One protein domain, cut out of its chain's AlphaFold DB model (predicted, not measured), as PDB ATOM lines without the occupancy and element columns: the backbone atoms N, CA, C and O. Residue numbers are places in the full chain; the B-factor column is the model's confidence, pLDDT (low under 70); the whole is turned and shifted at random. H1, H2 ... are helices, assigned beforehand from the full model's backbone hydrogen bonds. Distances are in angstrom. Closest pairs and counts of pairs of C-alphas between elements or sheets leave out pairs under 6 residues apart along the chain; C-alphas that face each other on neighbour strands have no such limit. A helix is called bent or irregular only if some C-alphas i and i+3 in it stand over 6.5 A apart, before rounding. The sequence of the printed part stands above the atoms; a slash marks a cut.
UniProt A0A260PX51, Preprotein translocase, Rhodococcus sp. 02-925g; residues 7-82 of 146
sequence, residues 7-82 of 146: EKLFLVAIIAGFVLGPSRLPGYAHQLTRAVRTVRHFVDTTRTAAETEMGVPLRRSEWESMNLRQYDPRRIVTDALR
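Overview. This is residues 7 to 82 of the 146 residues of the protein "Preprotein translocase" of Rhodococcus sp. 02-925g (UniProt A0A260PX51). One long, straight helix, H2, makes the beam of an open, flat frame whose middle is empty: H1 turns off at a corner near Leu 25, where H2 begins, and after Met 54 the backbone folds back through residues 55 to 59 to the short H3 and then runs out again to H4. H1, H3 and H4 lie on the same side of the beam, no two helices clearly touch, and residues 61 to 82, of which 61 to 64 belong to H3 and 73 to 82 to H4, stick out as a free arm. The printed part has 76 residues, with four named helices in the order H1, H2, H3, H4 and no named strand; the class is all helix. The whole is extended, with a radius of gyration of the C-alphas of 21.1 A, and the C-alphas span 59 by 33 by 16 A along their three main axes.

Along the chain. The longest helix, H2, holds residues 25 to 54 and measures 42.8 A from first to last C-alpha; C-alpha 25 is at (-20.939, 3.122, -28.725) and C-alpha 54 is at (2.667, -5.476, -63.436). Before it comes H1, residues 7 to 20, 19.9 A long, which begins at C-alpha 7 at (-10.795, 19.982, -25.170). After H2 come H3, residues 60 to 64, a short helix of five residues, and H4, residues 73 to 82, 14.1 A long, which ends at C-alpha 82 at (13.964, 23.478, -68.555).

Arrangement. H2 is close to H1 but not clearly touching it, with 1 pair of C-alphas within 8 A, those of Gly 17 and Leu 25 at 6.6 A. The lines of H1 and H2 stand at 72 degrees, only just about perpendicular, and their centres are 27.8 A apart. H2 is apart from H3 and from H4. H3 and H4 are apart too, and H1 is apart from both. There is no hairpin. In H1, H2, H3 and H4 every O i to N i+4 pair is within hydrogen-bond range, and no helix is bent or irregular. Residues 29 to 43 of H2 stand free, as do residues 7 to 13 of H1.

Size, cuts and confidence. The two C-alphas farthest apart are those of Ser 23 and Arg 82, at 62.5 A, while the first and last printed C-alphas, of Glu 7 and Arg 82, are 50.1 A apart. The printed part has no cut. The links from H1 to H2 and from H2 to H3 are tight, the link from H3 to H4 is short, and no link is long. The mean pLDDT of the printed part is 79.9, and this predicted model has low confidence, under 70, at residues 55 to 76, of which 73 to 76 belong to H4. The mean pLDDT is 54 in H3 and 93 in H1.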
ATOM      1  N   GLU A   7      -9.725  19.846 -26.163       93.88
ATOM      2  CA  GLU A   7     -10.795  19.982 -25.170       93.88
ATOM      3  C   GLU A   7     -12.198  19.955 -25.797       93.88
ATOM      4  O   GLU A   7     -13.068  19.206 -25.357       93.88
ATOM      5  N   LYS A   8     -12.422  20.724 -26.869       93.88
ATOM      6  CA  LYS A   8     -13.723  20.775 -27.551       93.88
ATOM      7  C   LYS A   8     -14.059  19.454 -28.225       93.88
ATOM      8  O   LYS A   8     -15.215  19.044 -28.214       93.88
ATOM      9  N   LEU A   9     -13.065  18.780 -28.799       94.31
ATOM     10  CA  LEU A   9     -13.260  17.476 -29.428       94.31
ATOM     11  C   LEU A   9     -13.625  16.410 -28.384       94.31
ATOM     12  O   LEU A   9     -14.519  15.601 -28.619       94.31
ATOM     13  N   PHE A  10     -13.003  16.465 -27.203       94.88
ATOM     14  CA  PHE A  10     -13.351  15.613 -26.069       94.88
ATOM     15  C   PHE A  10     -14.769  15.889 -25.546       94.88
ATOM     16  O   PHE A  10     -15.547  14.954 -25.359       94.88
ATOM     17  N   LEU A  11     -15.145  17.163 -25.394       94.94
ATOM     18  CA  LEU A  11     -16.501  17.553 -24.994       94.94
ATOM     19  C   LEU A  11     -17.552  17.037 -25.989       94.94
ATOM     20  O   LEU A  11     -18.558  16.452 -25.587       94.94
ATOM     21  N   VAL A  12     -17.299  17.195 -27.289       93.94
ATOM     22  CA  VAL A  12     -18.179  16.676 -28.345       93.94
ATOM     23  C   VAL A  12     -18.273  15.152 -28.285       93.94
ATOM     24  O   VAL A  12     -19.369  14.620 -28.435       93.94
ATOM     25  N   ALA A  13     -17.174  14.441 -28.021       92.06
ATOM     26  CA  ALA A  13     -17.188  12.986 -27.889       92.06
ATOM     27  C   ALA A  13     -18.047  12.514 -26.704       92.06
ATOM     28  O   ALA A  13     -18.812  11.560 -26.851       92.06
ATOM     29  N   ILE A  14     -17.979  13.201 -25.558       94.19
ATOM     30  CA  ILE A  14     -18.840  12.912 -24.401       94.19
ATOM     31  C   ILE A  14     -20.312  13.129 -24.758       94.19
ATOM     32  O   ILE A  14     -21.134  12.244 -24.524       94.19
ATOM     33  N   ILE A  15     -20.644  14.276 -25.358       94.81
ATOM     34  CA  ILE A  15     -22.023  14.598 -25.750       94.81
ATOM     35  C   ILE A  15     -22.539  13.571 -26.762       94.81
ATOM     36  O   ILE A  15     -23.622  13.020 -26.583       94.81
ATOM     37  N   ALA A  16     -21.752  13.261 -27.792       92.56
ATOM     38  CA  ALA A  16     -22.100  12.261 -28.793       92.56
ATOM     39  C   ALA A  16     -22.321  10.881 -28.160       92.56
ATOM     40  O   ALA A  16     -23.276  10.192 -28.510       92.56
ATOM     41  N   GLY A  17     -21.486  10.492 -27.194       92.25
ATOM     42  CA  GLY A  17     -21.651   9.237 -26.469       92.25
ATOM     43  C   GLY A  17     -22.890   9.189 -25.587       92.25
ATOM     44  O   GLY A  17     -23.521   8.138 -25.486       92.25
ATOM     45  N   PHE A  18     -23.281  10.318 -25.001       93.00
ATOM     46  CA  PHE A  18     -24.522  10.422 -24.242       93.00
ATOM     47  C   PHE A  18     -25.754  10.342 -25.154       93.00
ATOM     48  O   PHE A  18     -26.662   9.563 -24.884       93.00
ATOM     49  N   VAL A  19     -25.751  11.078 -26.272       92.81
ATOM     50  CA  VAL A  19     -26.848  11.100 -27.258       92.81
ATOM     51  C   VAL A  19     -27.038   9.738 -27.932       92.81
ATOM     52  O   VAL A  19     -28.165   9.285 -28.108       92.81
ATOM     53  N   LEU A  20     -25.945   9.066 -28.299       88.75
ATOM     54  CA  LEU A  20     -25.981   7.750 -28.947       88.75
ATOM     55  C   LEU A  20     -26.197   6.598 -27.945       88.75
ATOM     56  O   LEU A  20     -26.613   5.501 -28.326       88.75
ATOM     57  N   GLY A  21     -25.919   6.855 -26.665       89.19
ATOM     58  CA  GLY A  21     -25.962   5.899 -25.565       89.19
ATOM     59  C   GLY A  21     -24.617   5.175 -25.360       89.19
ATOM     60  O   GLY A  21     -24.110   4.531 -26.289       89.19
ATOM     61  N   PRO A  22     -24.052   5.173 -24.134       85.50
ATOM     62  CA  PRO A  22     -22.729   4.599 -23.861       85.50
ATOM     63  C   PRO A  22     -22.678   3.081 -24.066       85.50
ATOM     64  O   PRO A  22     -21.628   2.531 -24.377       85.50
ATOM     65  N   SER A  23     -23.818   2.396 -23.952       87.31
ATOM     66  CA  SER A  23     -23.925   0.957 -24.199       87.31
ATOM     67  C   SER A  23     -23.858   0.587 -25.684       87.31
ATOM     68  O   SER A  23     -23.480  -0.535 -26.015       87.31
ATOM     69  N   ARG A  24     -24.206   1.509 -26.596       88.00
ATOM     70  CA  ARG A  24     -24.230   1.245 -28.046       88.00
ATOM     71  C   ARG A  24     -22.957   1.688 -28.761       88.00
ATOM     72  O   ARG A  24     -22.616   1.106 -29.790       88.00
ATOM     73  N   LEU A  25     -22.223   2.648 -28.197       88.19
ATOM     74  CA  LEU A  25     -20.939   3.122 -28.725       88.19
ATOM     75  C   LEU A  25     -19.926   1.995 -29.021       88.19
ATOM     76  O   LEU A  25     -19.418   1.959 -30.144       88.19
ATOM     77  N   PRO A  26     -19.652   1.042 -28.102       87.50
ATOM     78  CA  PRO A  26     -18.720  -0.054 -28.372       87.50
ATOM     79  C   PRO A  26     -19.182  -0.935 -29.535       87.50
ATOM     80  O   PRO A  26     -18.378  -1.358 -30.363       87.50
ATOM     81  N   GLY A  27     -20.496  -1.166 -29.641       91.19
ATOM     82  CA  GLY A  27     -21.091  -1.938 -30.730       91.19
ATOM     83  C   GLY A  27     -20.868  -1.294 -32.100       91.19
ATOM     84  O   GLY A  27     -20.498  -1.986 -33.050       91.19
ATOM     85  N   TYR A  28     -21.036   0.027 -32.205       90.38
ATOM     86  CA  TYR A  28     -20.761   0.764 -33.443       90.38
ATOM     87  C   TYR A  28     -19.264   0.880 -33.741       90.38
ATOM     88  O   TYR A  28     -18.862   0.717 -34.893       90.38
ATOM     89  N   ALA A  29     -18.425   1.082 -32.720       90.75
ATOM     90  CA  ALA A  29     -16.974   1.082 -32.880       90.75
ATOM     91  C   ALA A  29     -16.482  -0.255 -33.454       90.75
ATOM     92  O   ALA A  29     -15.707  -0.269 -34.407       90.75
ATOM     93  N   HIS A  30     -17.006  -1.383 -32.965       94.50
ATOM     94  CA  HIS A  30     -16.692  -2.700 -33.517       94.50
ATOM     95  C   HIS A  30     -17.118  -2.860 -34.979       94.50
ATOM     96  O   HIS A  30     -16.364  -3.435 -35.766       94.50
ATOM     97  N   GLN A  31     -18.295  -2.358 -35.361       94.38
ATOM     98  CA  GLN A  31     -18.748  -2.388 -36.756       94.38
ATOM     99  C   GLN A  31     -17.833  -1.551 -37.654       94.38
ATOM    100  O   GLN A  31     -17.410  -2.026 -38.709       94.38
ATOM    101  N   LEU A  32     -17.448  -0.358 -37.200       94.56
ATOM    102  CA  LEU A  32     -16.510   0.505 -37.909       94.56
ATOM    103  C   LEU A  32     -15.134  -0.157 -38.051       94.56
ATOM    104  O   LEU A  32     -14.586  -0.198 -39.147       94.56
ATOM    105  N   THR A  33     -14.586  -0.733 -36.978       95.19
ATOM    106  CA  THR A  33     -13.298  -1.438 -37.035       95.19
ATOM    107  C   THR A  33     -13.348  -2.621 -37.998       95.19
ATOM    108  O   THR A  33     -12.401  -2.834 -38.755       95.19
ATOM    109  N   ARG A  34     -14.449  -3.382 -38.010       96.06
ATOM    110  CA  ARG A  34     -14.647  -4.474 -38.972       96.06
ATOM    111  C   ARG A  34     -14.674  -3.947 -40.405       96.06
ATOM    112  O   ARG A  34     -13.948  -4.480 -41.235       96.06
ATOM    113  N   ALA A  35     -15.422  -2.879 -40.674       97.00
ATOM    114  CA  ALA A  35     -15.472  -2.254 -41.995       97.00
ATOM    115  C   ALA A  35     -14.088  -1.765 -42.447       97.00
ATOM    116  O   ALA A  35     -13.645  -2.100 -43.542       97.00
ATOM    117  N   VAL A  36     -13.359  -1.060 -41.577       96.62
ATOM    118  CA  VAL A  36     -11.989  -0.599 -41.850       96.62
ATOM    119  C   VAL A  36     -11.057  -1.774 -42.146       96.62
ATOM    120  O   VAL A  36     -10.254  -1.702 -43.072       96.62
ATOM    121  N   ARG A  37     -11.172  -2.882 -41.404       96.12
ATOM    122  CA  ARG A  37     -10.365  -4.086 -41.644       96.12
ATOM    123  C   ARG A  37     -10.690  -4.734 -42.988       96.12
ATOM    124  O   ARG A  37      -9.762  -5.133 -43.686       96.12
ATOM    125  N   THR A  38     -11.965  -4.801 -43.362       95.88
ATOM    126  CA  THR A  38     -12.399  -5.310 -44.670       95.88
ATOM    127  C   THR A  38     -11.874  -4.436 -45.804       95.88
ATOM    128  O   THR A  38     -11.296  -4.959 -46.751       95.88
ATOM    129  N   VAL A  39     -11.997  -3.110 -45.686       96.88
ATOM    130  CA  VAL A  39     -11.458  -2.165 -46.676       96.88
ATOM    131  C   VAL A  39      -9.943  -2.314 -46.790       96.88
ATOM    132  O   VAL A  39      -9.423  -2.426 -47.895       96.88
ATOM    133  N   ARG A  40      -9.224  -2.388 -45.663       93.62
ATOM    134  CA  ARG A  40      -7.773  -2.610 -45.661       93.62
ATOM    135  C   ARG A  40      -7.397  -3.911 -46.370       93.62
ATOM    136  O   ARG A  40      -6.509  -3.893 -47.210       93.62
ATOM    137  N   HIS A  41      -8.088  -5.008 -46.069       94.75
ATOM    138  CA  HIS A  41      -7.843  -6.296 -46.715       94.75
ATOM    139  C   HIS A  41      -8.114  -6.241 -48.223       94.75
ATOM    140  O   HIS A  41      -7.351  -6.796 -49.010       94.75
ATOM    141  N   PHE A  42      -9.189  -5.568 -48.636       94.50
ATOM    142  CA  PHE A  42      -9.527  -5.376 -50.043       94.50
ATOM    143  C   PHE A  42      -8.442  -4.588 -50.788       94.50
ATOM    144  O   PHE A  42      -8.012  -5.003 -51.864       94.50
ATOM    145  N   VAL A  43      -7.950  -3.499 -50.189       92.88
ATOM    146  CA  VAL A  43      -6.827  -2.719 -50.730       92.88
ATOM    147  C   VAL A  43      -5.576  -3.585 -50.836       92.88
ATOM    148  O   VAL A  43      -4.961  -3.620 -51.895       92.88
ATOM    149  N   ASP A  44      -5.229  -4.323 -49.779       89.94
ATOM    150  CA  ASP A  44      -4.046  -5.189 -49.762       89.94
ATOM    151  C   ASP A  44      -4.145  -6.300 -50.829       89.94
ATOM    152  O   ASP A  44      -3.180  -6.549 -51.543       89.94
ATOM    153  N   THR A  45      -5.328  -6.889 -51.031       89.31
ATOM    154  CA  THR A  45      -5.559  -7.937 -52.045       89.31
ATOM    155  C   THR A  45      -5.476  -7.384 -53.469       89.31
ATOM    156  O   THR A  45      -4.814  -7.963 -54.326       89.31
ATOM    157  N   THR A  46      -6.120  -6.241 -53.722       88.62
ATOM    158  CA  THR A  46      -6.097  -5.573 -55.036       88.62
ATOM    159  C   THR A  46      -4.678  -5.164 -55.409       88.62
ATOM    160  O   THR A  46      -4.257  -5.293 -56.554       88.62
ATOM    161  N   ARG A  47      -3.913  -4.713 -54.417       80.19
ATOM    162  CA  ARG A  47      -2.509  -4.356 -54.559       80.19
ATOM    163  C   ARG A  47      -1.652  -5.565 -54.928       80.19
ATOM    164  O   ARG A  47      -0.902  -5.476 -55.887       80.19
ATOM    165  N   THR A  48      -1.814  -6.697 -54.240       83.62
ATOM    166  CA  THR A  48      -1.120  -7.950 -54.586       83.62
ATOM    167  C   THR A  48      -1.476  -8.438 -55.993       83.62
ATOM    168  O   THR A  48      -0.597  -8.901 -56.720       83.62
ATOM    169  N   ALA A  49      -2.737  -8.303 -56.414       84.19
ATOM    170  CA  ALA A  49      -3.150  -8.631 -57.778       84.19
ATOM    171  C   ALA A  49      -2.468  -7.716 -58.814       84.19
ATOM    172  O   ALA A  49      -1.861  -8.210 -59.762       84.19
ATOM    173  N   ALA A  50      -2.464  -6.400 -58.581       80.69
ATOM    174  CA  ALA A  50      -1.786  -5.432 -59.445       80.69
ATOM    175  C   ALA A  50      -0.260  -5.648 -59.500       80.69
ATOM    176  O   ALA A  50       0.336  -5.549 -60.568       80.69
ATOM    177  N   GLU A  51       0.374  -5.988 -58.374       79.12
ATOM    178  CA  GLU A  51       1.796  -6.357 -58.292       79.12
ATOM    179  C   GLU A  51       2.119  -7.592 -59.146       79.12
ATOM    180  O   GLU A  51       3.141  -7.626 -59.830       79.12
ATOM    181  N   THR A  52       1.231  -8.589 -59.128       78.56
ATOM    182  CA  THR A  52       1.395  -9.839 -59.887       78.56
ATOM    183  C   THR A  52       1.274  -9.599 -61.393       78.56
ATOM    184  O   THR A  52       2.033 -10.178 -62.165       78.56
ATOM    185  N   GLU A  53       0.356  -8.724 -61.815       75.19
ATOM    186  CA  GLU A  53       0.142  -8.395 -63.231       75.19
ATOM    187  C   GLU A  53       1.192  -7.425 -63.794       75.19
ATOM    188  O   GLU A  53       1.595  -7.560 -64.949       75.19
ATOM    189  N   MET A  54       1.667  -6.462 -62.999       70.56
ATOM    190  CA  MET A  54       2.667  -5.476 -63.436       70.56
ATOM    191  C   MET A  54       4.114  -5.969 -63.268       70.56
ATOM    192  O   MET A  54       5.035  -5.328 -63.769       70.56
ATOM    193  N   GLY A  55       4.339  -7.079 -62.554       61.84
ATOM    194  CA  GLY A  55       5.665  -7.666 -62.319       61.84
ATOM    195  C   GLY A  55       6.605  -6.818 -61.450       61.84
ATOM    196  O   GLY A  55       7.767  -7.179 -61.264       61.84
ATOM    197  N   VAL A  56       6.123  -5.695 -60.906       61.56
ATOM    198  CA  VAL A  56       6.881  -4.790 -60.038       61.56
ATOM    199  C   VAL A  56       6.328  -4.904 -58.614       61.56
ATOM    200  O   VAL A  56       5.143  -4.636 -58.401       61.56
ATOM    201  N   PRO A  57       7.156  -5.263 -57.614       59.97
ATOM    202  CA  PRO A  57       6.718  -5.350 -56.229       59.97
ATOM    203  C   PRO A  57       6.480  -3.942 -55.689       59.97
ATOM    204  O   PRO A  57       7.402  -3.251 -55.260       59.97
ATOM    205  N   LEU A  58       5.228  -3.503 -55.680       59.41
ATOM    206  CA  LEU A  58       4.823  -2.301 -54.977       59.41
ATOM    207  C   LEU A  58       5.095  -2.570 -53.486       59.41
ATOM    208  O   LEU A  58       4.337  -3.253 -52.814       59.41
ATOM    209  N   ARG A  59       6.166  -2.063 -52.873       59.66
ATOM    210  CA  ARG A  59       6.346  -2.165 -51.406       59.66
ATOM    211  C   ARG A  59       5.683  -0.982 -50.713       59.66
ATOM    212  O   ARG A  59       5.852   0.156 -51.134       59.66
ATOM    213  N   ARG A  60       4.891  -1.238 -49.658       53.53
ATOM    214  CA  ARG A  60       4.116  -0.195 -48.947       53.53
ATOM    215  C   ARG A  60       5.042   0.921 -48.436       53.53
ATOM    216  O   ARG A  60       4.686   2.091 -48.485       53.53
ATOM    217  N   SER A  61       6.270   0.546 -48.078       55.91
ATOM    218  CA  SER A  61       7.351   1.436 -47.652       55.91
ATOM    219  C   SER A  61       7.942   2.314 -48.763       55.91
ATOM    220  O   SER A  61       8.437   3.391 -48.456       55.91
ATOM    221  N   GLU A  62       7.888   1.908 -50.036       54.53
ATOM    222  CA  GLU A  62       8.360   2.722 -51.175       54.53
ATOM    223  C   GLU A  62       7.299   3.737 -51.636       54.53
ATOM    224  O   GLU A  62       7.622   4.700 -52.311       54.53
ATOM    225  N   TRP A  63       6.038   3.577 -51.219       51.69
ATOM    226  CA  TRP A  63       4.925   4.479 -51.559       51.69
ATOM    227  C   TRP A  63       4.632   5.491 -50.442       51.69
ATOM    228  O   TRP A  63       4.157   6.594 -50.693       51.69
ATOM    229  N   GLU A  64       4.922   5.119 -49.194       56.81
ATOM    230  CA  GLU A  64       4.800   5.984 -48.016       56.81
ATOM    231  C   GLU A  64       6.001   6.938 -47.874       56.81
ATOM    232  O   GLU A  64       5.849   8.061 -47.395       56.81
ATOM    233  N   SER A  65       7.185   6.526 -48.350       54.56
ATOM    234  CA  SER A  65       8.393   7.366 -48.386       54.56
ATOM    235  C   SER A  65       8.521   8.208 -49.662       54.56
ATOM    236  O   SER A  65       9.126   9.280 -49.625       54.56
ATOM    237  N   MET A  66       7.893   7.789 -50.764       49.31
ATOM    238  CA  MET A  66       7.848   8.529 -52.027       49.31
ATOM    239  C   MET A  66       6.475   9.200 -52.142       49.31
ATOM    240  O   MET A  66       5.536   8.679 -52.733       49.31
ATOM    241  N   ASN A  67       6.334  10.341 -51.463       54.69
ATOM    242  CA  ASN A  67       5.121  11.159 -51.451       54.69
ATOM    243  C   ASN A  67       4.518  11.268 -52.862       54.69
ATOM    244  O   ASN A  67       5.148  11.821 -53.755       54.69
ATOM    245  N   LEU A  68       3.256  10.877 -53.048       53.38
ATOM    246  CA  LEU A  68       2.544  11.032 -54.328       53.38
ATOM    247  C   LEU A  68       2.492  12.500 -54.817       53.38
ATOM    248  O   LEU A  68       2.375  12.764 -56.006       53.38
ATOM    249  N   ARG A  69       2.636  13.474 -53.901       59.75
ATOM    250  CA  ARG A  69       2.770  14.913 -54.216       59.75
ATOM    251  C   ARG A  69       4.126  15.294 -54.823       59.75
ATOM    252  O   ARG A  69       4.250  16.389 -55.354       59.75
ATOM    253  N   GLN A  70       5.135  14.431 -54.716       59.69
ATOM    254  CA  GLN A  70       6.429  14.598 -55.390       59.69
ATOM    255  C   GLN A  70       6.348  14.226 -56.875       59.69
ATOM    256  O   GLN A  70       7.246  14.578 -57.629       59.69
ATOM    257  N   TYR A  71       5.248  13.606 -57.315       54.09
ATOM    258  CA  TYR A  71       4.897  13.438 -58.725       54.09
ATOM    259  C   TYR A  71       3.897  14.527 -59.162       54.09
ATOM    260  O   TYR A  71       2.860  14.243 -59.756       54.09
ATOM    261  N   ASP A  72       4.163  15.793 -58.811       60.00
ATOM    262  CA  ASP A  72       3.350  16.917 -59.288       60.00
ATOM    263  C   ASP A  72       3.593  17.087 -60.801       60.00
ATOM    264  O   ASP A  72       4.711  17.434 -61.203       60.00
ATOM    265  N   PRO A  73       2.584  16.857 -61.662       68.06
ATOM    266  CA  PRO A  73       2.751  16.908 -63.112       68.06
ATOM    267  C   PRO A  73       3.286  18.259 -63.591       68.06
ATOM    268  O   PRO A  73       3.991  18.320 -64.595       68.06
ATOM    269  N   ARG A  74       3.031  19.349 -62.852       65.31
ATOM    270  CA  ARG A  74       3.577  20.671 -63.188       65.31
ATOM    271  C   ARG A  74       5.093  20.714 -63.092       65.31
ATOM    272  O   ARG A  74       5.717  21.366 -63.925       65.31
ATOM    273  N   ARG A  75       5.686  20.039 -62.102       68.88
ATOM    274  CA  ARG A  75       7.144  19.956 -61.968       68.88
ATOM    275  C   ARG A  75       7.755  19.143 -63.097       68.88
ATOM    276  O   ARG A  75       8.682  19.636 -63.712       68.88
ATOM    277  N   ILE A  76       7.162  18.003 -63.448       68.19
ATOM    278  CA  ILE A  76       7.620  17.163 -64.570       68.19
ATOM    279  C   ILE A  76       7.600  17.952 -65.885       68.19
ATOM    280  O   ILE A  76       8.559  17.917 -66.645       68.19
ATOM    281  N   VAL A  77       6.536  18.721 -66.133       74.12
ATOM    282  CA  VAL A  77       6.437  19.587 -67.317       74.12
ATOM    283  C   VAL A  77       7.437  20.746 -67.249       74.12
ATOM    284  O   VAL A  77       8.075  21.052 -68.244       74.12
ATOM    285  N   THR A  78       7.622  21.378 -66.087       76.75
ATOM    286  CA  THR A  78       8.589  22.481 -65.912       76.75
ATOM    287  C   THR A  78      10.029  22.013 -66.095       76.75
ATOM    288  O   THR A  78      10.822  22.722 -66.707       76.75
ATOM    289  N   ASP A  79      10.356  20.836 -65.570       73.81
ATOM    290  CA  ASP A  79      11.662  20.207 -65.715       73.81
ATOM    291  C   ASP A  79      11.863  19.769 -67.169       73.81
ATOM    292  O   ASP A  79      12.909  20.060 -67.723       73.81
ATOM    293  N   ALA A  80      10.840  19.239 -67.852       76.44
ATOM    294  CA  ALA A  80      10.905  18.979 -69.293       76.44
ATOM    295  C   ALA A  80      11.112  20.263 -70.119       76.44
ATOM    296  O   ALA A  80      11.905  20.260 -71.056       76.44
ATOM    297  N   LEU A  81      10.454  21.378 -69.778       71.19
ATOM    298  CA  LEU A  81      10.679  22.668 -70.444       71.19
ATOM    299  C   LEU A  81      12.080  23.234 -70.156       71.19
ATOM    300  O   LEU A  81      12.677  23.830 -71.045       71.19
ATOM    301  N   ARG A  82      12.611  23.044 -68.943       73.25
ATOM    302  CA  ARG A  82      13.964  23.478 -68.555       73.25
ATOM    303  C   ARG A  82      15.067  22.604 -69.148       73.25
ATOM    304  O   ARG A  82      16.078  23.138 -69.584       73.25
TER     305      ARG A  82